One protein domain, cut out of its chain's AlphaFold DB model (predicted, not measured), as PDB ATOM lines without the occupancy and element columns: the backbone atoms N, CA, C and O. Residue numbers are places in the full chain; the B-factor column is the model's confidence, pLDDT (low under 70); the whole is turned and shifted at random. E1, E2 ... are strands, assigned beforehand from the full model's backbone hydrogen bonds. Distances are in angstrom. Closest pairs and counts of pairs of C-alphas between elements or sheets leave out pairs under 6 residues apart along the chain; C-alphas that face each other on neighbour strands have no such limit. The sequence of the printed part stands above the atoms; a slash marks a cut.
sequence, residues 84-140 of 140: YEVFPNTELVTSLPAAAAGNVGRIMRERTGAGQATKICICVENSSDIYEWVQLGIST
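This is residues 84 to 140 of the 140 residues of an uncharacterized protein of marine sediment metagenome (UniProt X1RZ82). With little regular structure, a long stretch without named elements, residues 84 to 106, leads into one small twisted sheet of three strands, E1, E2 and E3, and is tied to E1 at the sheet's edge by a short pairing. The 57 printed residues have no named helix; the class is all strand, with under half in named elements. The order E1 E2 E3 is a meander, each strand the antiparallel neighbour of the one before. The whole is compact, with a radius of gyration of the C-alphas of 11.7 A, and spans 37 by 22 by 17 A.

Residues 92 to 93 pair, parallel, with 109 to 110 of E1, residues 107 to 110. E1 and E2, residues 119 to 125, form an antiparallel hairpin at 136 degrees; N 108 and O 121 are within hydrogen-bond range, 2.9 A. E2 and E3, residues 131 to 138, form another at 154 degrees, with N 134 and O 122 at 2.8 A.

E1, 10.1 A long, begins at C-alpha 107 (50.170, 32.751, -19.523). E2 measures 19.3 A. E3, 20.7 A, ends at C-alpha 138 (38.639, 37.716, -23.691).

The C-alphas farthest apart, Gly 115 and Ser 128, are 36.8 A apart. The printed part has no cut and no long link; residues 84 to 91 have pLDDT under 70.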
ATOM      1  N   TYR A  84      59.107  28.200 -20.068       48.03
ATOM      2  CA  TYR A  84      58.423  28.432 -21.352       48.03
ATOM      3  C   TYR A  84      57.764  27.187 -21.963       48.03
ATOM      4  O   TYR A  84      57.384  27.196 -23.133       48.03
ATOM      5  N   GLU A  85      57.589  26.112 -21.195       56.44
ATOM      6  CA  GLU A  85      56.824  24.954 -21.659       56.44
ATOM      7  C   GLU A  85      55.319  25.291 -21.637       56.44
ATOM      8  O   GLU A  85      54.666  25.332 -20.591       56.44
ATOM      9  N   VAL A  86      54.780  25.627 -22.812       53.47
ATOM     10  CA  VAL A  86      53.366  25.957 -23.022       53.47
ATOM     11  C   VAL A  86      52.531  24.703 -22.769       53.47
ATOM     12  O   VAL A  86      52.449  23.816 -23.617       53.47
ATOM     13  N   PHE A  87      51.886  24.620 -21.603       52.38
ATOM     14  CA  PHE A  87      50.876  23.592 -21.373       52.38
ATOM     15  C   PHE A  87      49.763  23.733 -22.425       52.38
ATOM     16  O   PHE A  87      49.256  24.842 -22.614       52.38
ATOM     17  N   PRO A  88      49.263  22.632 -23.013       46.09
ATOM     18  CA  PRO A  88      48.034  22.658 -23.809       46.09
ATOM     19  C   PRO A  88      46.789  23.021 -22.972       46.09
ATOM     20  O   PRO A  88      45.687  23.115 -23.503       46.09
ATOM     21  N   ASN A  89      46.949  23.253 -21.664       46.72
ATOM     22  CA  ASN A  89      45.906  23.736 -20.776       46.72
ATOM     23  C   ASN A  89      46.507  24.714 -19.751       46.72
ATOM     24  O   ASN A  89      46.841  24.339 -18.630       46.72
ATOM     25  N   THR A  90      46.670  25.980 -20.140       57.34
ATOM     26  CA  THR A  90      46.937  27.072 -19.194       57.34
ATOM     27  C   THR A  90      45.911  27.016 -18.063       57.34
ATOM     28  O   THR A  90      44.703  26.924 -18.321       57.34
ATOM     29  N   GLU A  91      46.411  26.987 -16.827       66.12
ATOM     30  CA  GLU A  91      45.644  26.877 -15.585       66.12
ATOM     31  C   GLU A  91      44.454  27.847 -15.631       66.12
ATOM     32  O   GLU A  91      44.634  29.057 -15.786       66.12
ATOM     33  N   LEU A  92      43.234  27.299 -15.612       81.75
ATOM     34  CA  LEU A  92      42.012  28.092 -15.571       81.75
ATOM     35  C   LEU A  92      41.722  28.429 -14.114       81.75
ATOM     36  O   LEU A  92      41.253  27.576 -13.364       81.75
ATOM     37  N   VAL A  93      42.002  29.665 -13.733       86.25
ATOM     38  CA  VAL A  93      41.834  30.158 -12.368       86.25
ATOM     39  C   VAL A  93      40.553  30.977 -12.239       86.25
ATOM     40  O   VAL A  93      40.082  31.589 -13.199       86.25
ATOM     41  N   THR A  94      39.972  31.005 -11.043       90.25
ATOM     42  CA  THR A  94      38.840  31.892 -10.722       90.25
ATOM     43  C   THR A  94      39.284  33.317 -10.400       90.25
ATOM     44  O   THR A  94      38.488  34.246 -10.525       90.25
ATOM     45  N   SER A  95      40.556  33.488 -10.042       90.69
ATOM     46  CA  SER A  95      41.230  34.771  -9.865       90.69
ATOM     47  C   SER A  95      42.715  34.622 -10.166       90.69
ATOM     48  O   SER A  95      43.329  33.640  -9.735       90.69
ATOM     49  N   LEU A  96      43.311  35.601 -10.841       90.69
ATOM     50  CA  LEU A  96      44.764  35.635 -11.005       90.69
ATOM     51  C   LEU A  96      45.464  35.804  -9.639       90.69
ATOM     52  O   LEU A  96      44.998  36.584  -8.805       90.69
ATOM     53  N   PRO A  97      46.578  35.097  -9.381       92.50
ATOM     54  CA  PRO A  97      47.376  35.322  -8.181       92.50
ATOM     55  C   PRO A  97      48.042  36.706  -8.225       92.50
ATOM     56  O   PRO A  97      48.115  37.341  -9.279       92.50
ATOM     57  N   ALA A  98      48.590  37.153  -7.092       95.25
ATOM     58  CA  ALA A  98      49.377  38.382  -7.048       95.25
ATOM     59  C   ALA A  98      50.493  38.356  -8.111       95.25
ATOM     60  O   ALA A  98      51.216  37.362  -8.255       95.25
ATOM     61  N   ALA A  99      50.615  39.442  -8.871       95.00
ATOM     62  CA  ALA A  99      51.707  39.600  -9.817       95.00
ATOM     63  C   ALA A  99      53.031  39.688  -9.039       95.00
ATOM     64  O   ALA A  99      53.141  40.427  -8.062       95.00
ATOM     65  N   ALA A 100      54.012  38.882  -9.437       94.31
ATOM     66  CA  ALA A 100      55.297  38.750  -8.758       94.31
ATOM     67  C   ALA A 100      56.346  38.198  -9.731       94.31
ATOM     68  O   ALA A 100      55.979  37.547 -10.710       94.31
ATOM     69  N   ALA A 101      57.633  38.359  -9.410       91.38
ATOM     70  CA  ALA A 101      58.756  37.856 -10.210       91.38
ATOM     71  C   ALA A 101      58.597  36.383 -10.629       91.38
ATOM     72  O   ALA A 101      58.805  36.027 -11.785       91.38
ATOM     73  N   GLY A 102      58.135  35.525  -9.709       86.12
ATOM     74  CA  GLY A 102      57.908  34.098  -9.976       86.12
ATOM     75  C   GLY A 102      56.785  33.797 -10.978       86.12
ATOM     76  O   GLY A 102      56.624  32.646 -11.380       86.12
ATOM     77  N   ASN A 103      56.002  34.803 -11.375       87.12
ATOM     78  CA  ASN A 103      54.918  34.668 -12.339       87.12
ATOM     79  C   ASN A 103      55.235  35.273 -13.714       87.12
ATOM     80  O   ASN A 103      54.488  34.988 -14.646       87.12
ATOM     81  N   VAL A 104      56.314  36.048 -13.877       91.19
ATOM     82  CA  VAL A 104      56.654  36.708 -15.152       91.19
ATOM     83  C   VAL A 104      56.770  35.688 -16.290       91.19
ATOM     84  O   VAL A 104      57.386  34.634 -16.147       91.19
ATOM     85  N   GLY A 105      56.139  35.986 -17.428       87.81
ATOM     86  CA  GLY A 105      56.085  35.116 -18.606       87.81
ATOM     87  C   GLY A 105      55.017  34.019 -18.546       87.81
ATOM     88  O   GLY A 105      54.707  33.423 -19.578       87.81
ATOM     89  N   ARG A 106      54.391  33.771 -17.383       85.75
ATOM     90  CA  ARG A 106      53.271  32.821 -17.291       85.75
ATOM     91  C   ARG A 106      52.066  33.365 -18.053       85.75
ATOM     92  O   ARG A 106      51.648  34.501 -17.834       85.75
ATOM     93  N   ILE A 107      51.469  32.514 -18.885       88.88
ATOM     94  CA  ILE A 107      50.170  32.751 -19.523       88.88
ATOM     95  C   ILE A 107      49.105  31.999 -18.718       88.88
ATOM     96  O   ILE A 107      49.225  30.793 -18.499       88.88
ATOM     97  N   MET A 108      48.059  32.697 -18.281       87.56
ATOM     98  CA  MET A 108      46.952  32.140 -17.496       87.56
ATOM     99  C   MET A 108      45.600  32.445 -18.123       87.56
ATOM    100  O   MET A 108      45.445  33.428 -18.853       87.56
ATOM    101  N   ARG A 109      44.606  31.608 -17.807       89.88
ATOM    102  CA  ARG A 109      43.206  31.879 -18.129       89.88
ATOM    103  C   ARG A 109      42.437  32.189 -16.858       89.88
ATOM    104  O   ARG A 109      42.439  31.377 -15.944       89.88
ATOM    105  N   GLU A 110      41.750  33.322 -16.808       91.50
ATOM    106  CA  GLU A 110      40.866  33.670 -15.692       91.50
ATOM    107  C   GLU A 110      39.404  33.523 -16.112       91.50
ATOM    108  O   GLU A 110      38.992  34.053 -17.145       91.50
ATOM    109  N   ARG A 111      38.604  32.840 -15.290       92.50
ATOM    110  CA  ARG A 111      37.145  32.812 -15.396       92.50
ATOM    111  C   ARG A 111      36.532  32.834 -14.001       92.50
ATOM    112  O   ARG A 111      36.539  31.825 -13.302       92.50
ATOM    113  N   THR A 112      35.939  33.967 -13.633       90.31
ATOM    114  CA  THR A 112      35.420  34.247 -12.280       90.31
ATOM    115  C   THR A 112      34.307  33.291 -11.828       90.31
ATOM    116  O   THR A 112      34.068  33.137 -10.635       90.31
ATOM    117  N   GLY A 113      33.633  32.611 -12.758       87.19
ATOM    118  CA  GLY A 113      32.612  31.618 -12.438       87.19
ATOM    119  C   GLY A 113      32.026  30.930 -13.669       87.19
ATOM    120  O   GLY A 113      32.374  31.240 -14.810       87.19
ATOM    121  N   ALA A 114      31.120  29.979 -13.445       88.50
ATOM    122  CA  ALA A 114      30.388  29.332 -14.530       88.50
ATOM    123  C   ALA A 114      29.592  30.372 -15.343       88.50
ATOM    124  O   ALA A 114      28.976  31.273 -14.779       88.50
ATOM    125  N   GLY A 115      29.636  30.264 -16.673       88.38
ATOM    126  CA  GLY A 115      28.955  31.196 -17.581       88.38
ATOM    127  C   GLY A 115      29.608  32.576 -17.722       88.38
ATOM    128  O   GLY A 115      29.086  33.405 -18.457       88.38
ATOM    129  N   GLN A 116      30.738  32.835 -17.056       92.44
ATOM    130  CA  GLN A 116      31.513  34.062 -17.248       92.44
ATOM    131  C   GLN A 116      32.517  33.911 -18.394       92.44
ATOM    132  O   GLN A 116      32.991  32.807 -18.687       92.44
ATOM    133  N   ALA A 117      32.866  35.037 -19.014       94.25
ATOM    134  CA  ALA A 117      33.884  35.089 -20.052       94.25
ATOM    135  C   ALA A 117      35.251  34.631 -19.518       94.25
ATOM    136  O   ALA A 117      35.604  34.867 -18.360       94.25
ATOM    137  N   THR A 118      36.028  33.973 -20.377       93.44
ATOM    138  CA  THR A 118      37.407  33.580 -20.080       93.44
ATOM    139  C   THR A 118      38.355  34.638 -20.617       93.44
ATOM    140  O   THR A 118      38.339  34.931 -21.813       93.44
ATOM    141  N   LYS A 119      39.204  35.184 -19.749       93.62
ATOM    142  CA  LYS A 119      40.300  36.083 -20.119       93.62
ATOM    143  C   LYS A 119      41.585  35.290 -20.273       93.62
ATOM    144  O   LYS A 119      41.816  34.368 -19.499       93.62
ATOM    145  N   ILE A 120      42.429  35.668 -21.221       92.69
ATOM    146  CA  ILE A 120      43.816  35.207 -21.317       92.69
ATOM    147  C   ILE A 120      44.698  36.363 -20.861       92.69
ATOM    148  O   ILE A 120      44.605  37.449 -21.433       92.69
ATOM    149  N   CYS A 121      45.549  36.136 -19.863       93.12
ATOM    150  CA  CYS A 121      46.457  37.143 -19.321       93.12
ATOM    151  C   CYS A 121      47.900  36.626 -19.294       93.12
ATOM    152  O   CYS A 121      48.127  35.428 -19.122       93.12
ATOM    153  N   ILE A 122      48.866  37.533 -19.429       93.00
ATOM    154  CA  ILE A 122      50.298  37.270 -19.248       93.00
ATOM    155  C   ILE A 122      50.840  38.151 -18.125       93.00
ATOM    156  O   ILE A 122      50.474  39.322 -18.037       93.00
ATOM    157  N   CYS A 123      51.687  37.604 -17.255       93.69
ATOM    158  CA  CYS A 123      52.368  38.418 -16.252       93.69
ATOM    159  C   CYS A 123      53.650  39.006 -16.845       93.69
ATOM    160  O   CYS A 123      54.458  38.280 -17.432       93.69
ATOM    161  N   VAL A 124      53.831  40.311 -16.692       95.50
ATOM    162  CA  VAL A 124      54.983  41.063 -17.202       95.50
ATOM    163  C   VAL A 124      55.606  41.893 -16.084       95.50
ATOM    164  O   VAL A 124      54.949  42.205 -15.091       95.50
ATOM    165  N   GLU A 125      56.878  42.230 -16.256       97.12
ATOM    166  CA  GLU A 125      57.616  43.181 -15.425       97.12
ATOM    167  C   GLU A 125      57.742  44.501 -16.190       97.12
ATOM    168  O   GLU A 125      58.045  44.504 -17.386       97.12
ATOM    169  N   ASN A 126      57.461  45.618 -15.524       93.81
ATOM    170  CA  ASN A 126      57.588  46.948 -16.109       93.81
ATOM    171  C   ASN A 126      58.963  47.569 -15.813       93.81
ATOM    172  O   ASN A 126      59.792  46.999 -15.113       93.81
ATOM    173  N   SER A 127      59.213  48.773 -16.332       94.88
ATOM    174  CA  SER A 127      60.509  49.458 -16.200       94.88
ATOM    175  C   SER A 127      60.861  49.930 -14.781       94.88
ATOM    176  O   SER A 127      61.890  50.576 -14.603       94.88
ATOM    177  N   SER A 128      60.000  49.678 -13.794       95.88
ATOM    178  CA  SER A 128      60.205  50.012 -12.378       95.88
ATOM    179  C   SER A 128      60.319  48.764 -11.494       95.88
ATOM    180  O   SER A 128      60.092  48.871 -10.291       95.88
ATOM    181  N   ASP A 129      60.605  47.595 -12.078       93.00
ATOM    182  CA  ASP A 129      60.668  46.294 -11.391       93.00
ATOM    183  C   ASP A 129      59.361  45.942 -10.648       93.00
ATOM    184  O   ASP A 129      59.343  45.298  -9.596       93.00
ATOM    185  N   ILE A 130      58.229  46.407 -11.190       96.50
ATOM    186  CA  ILE A 130      56.887  46.079 -10.707       96.50
ATOM    187  C   ILE A 130      56.247  45.089 -11.676       96.50
ATOM    188  O   ILE A 130      56.417  45.171 -12.893       96.50
ATOM    189  N   TYR A 131      55.462  44.170 -11.120       96.75
ATOM    190  CA  TYR A 131      54.803  43.103 -11.857       96.75
ATOM    191  C   TYR A 131      53.322  43.403 -12.056       96.75
ATOM    192  O   TYR A 131      52.636  43.846 -11.134       96.75
ATOM    193  N   GLU A 132      52.804  43.080 -13.236       97.31
ATOM    194  CA  GLU A 132      51.383  43.217 -13.545       97.31
ATOM    195  C   GLU A 132      50.877  42.082 -14.438       97.31
ATOM    196  O   GLU A 132      51.651  41.392 -15.103       97.31
ATOM    197  N   TRP A 133      49.560  41.879 -14.440       96.00
ATOM    198  CA  TRP A 133      48.884  40.983 -15.373       96.00
ATOM    199  C   TRP A 133      48.281  41.791 -16.517       96.00
ATOM    200  O   TRP A 133      47.368  42.586 -16.305       96.00
ATOM    201  N   VAL A 134      48.740  41.533 -17.737       96.75
ATOM    202  CA  VAL A 134      48.224  42.164 -18.954       96.75
ATOM    203  C   VAL A 134      47.260  41.209 -19.649       96.75
ATOM    204  O   VAL A 134      47.618  40.076 -19.976       96.75
ATOM    205  N   GLN A 135      46.031  41.662 -19.897       96.00
ATOM    206  CA  GLN A 135      45.045  40.895 -20.655       96.00
ATOM    207  C   GLN A 135      45.407  40.892 -22.148       96.00
ATOM    208  O   GLN A 135      45.496  41.943 -22.775       96.00
ATOM    209  N   LEU A 136      45.554  39.699 -22.722       94.06
ATOM    210  CA  LEU A 136      45.806  39.472 -24.148       94.06
ATOM    211  C   LEU A 136      44.510  39.277 -24.944       94.06
ATOM    212  O   LEU A 136      44.458  39.579 -26.133       94.06
ATOM    213  N   GLY A 137      43.457  38.769 -24.300       93.88
ATOM    214  CA  GLY A 137      42.164  38.545 -24.942       93.88
ATOM    215  C   GLY A 137      41.074  38.116 -23.967       93.88
ATOM    216  O   GLY A 137      41.355  37.754 -22.824       93.88
ATOM    217  N   ILE A 138      39.825  38.160 -24.429       95.50
ATOM    218  CA  ILE A 138      38.639  37.716 -23.691       95.50
ATOM    219  C   ILE A 138      37.660  37.035 -24.653       95.50
ATOM    220  O   ILE A 138      37.490  37.488 -25.783       95.50
ATOM    221  N   SER A 139      37.042  35.934 -24.227       92.62
ATOM    222  CA  SER A 139      35.990  35.273 -25.007       92.62
ATOM    223  C   SER A 139      34.729  36.141 -25.056       92.62
ATOM    224  O   SER A 139      34.255  36.562 -23.998       92.62
ATOM    225  N   THR A 140      34.183  36.357 -26.251       84.19
ATOM    226  CA  THR A 140      32.899  37.041 -26.492       84.19
ATOM    227  C   THR A 140      31.731  36.075 -26.523       84.19
ATOM    228  O   THR A 140      31.911  35.002 -27.143       84.19
TER     229      THR A 140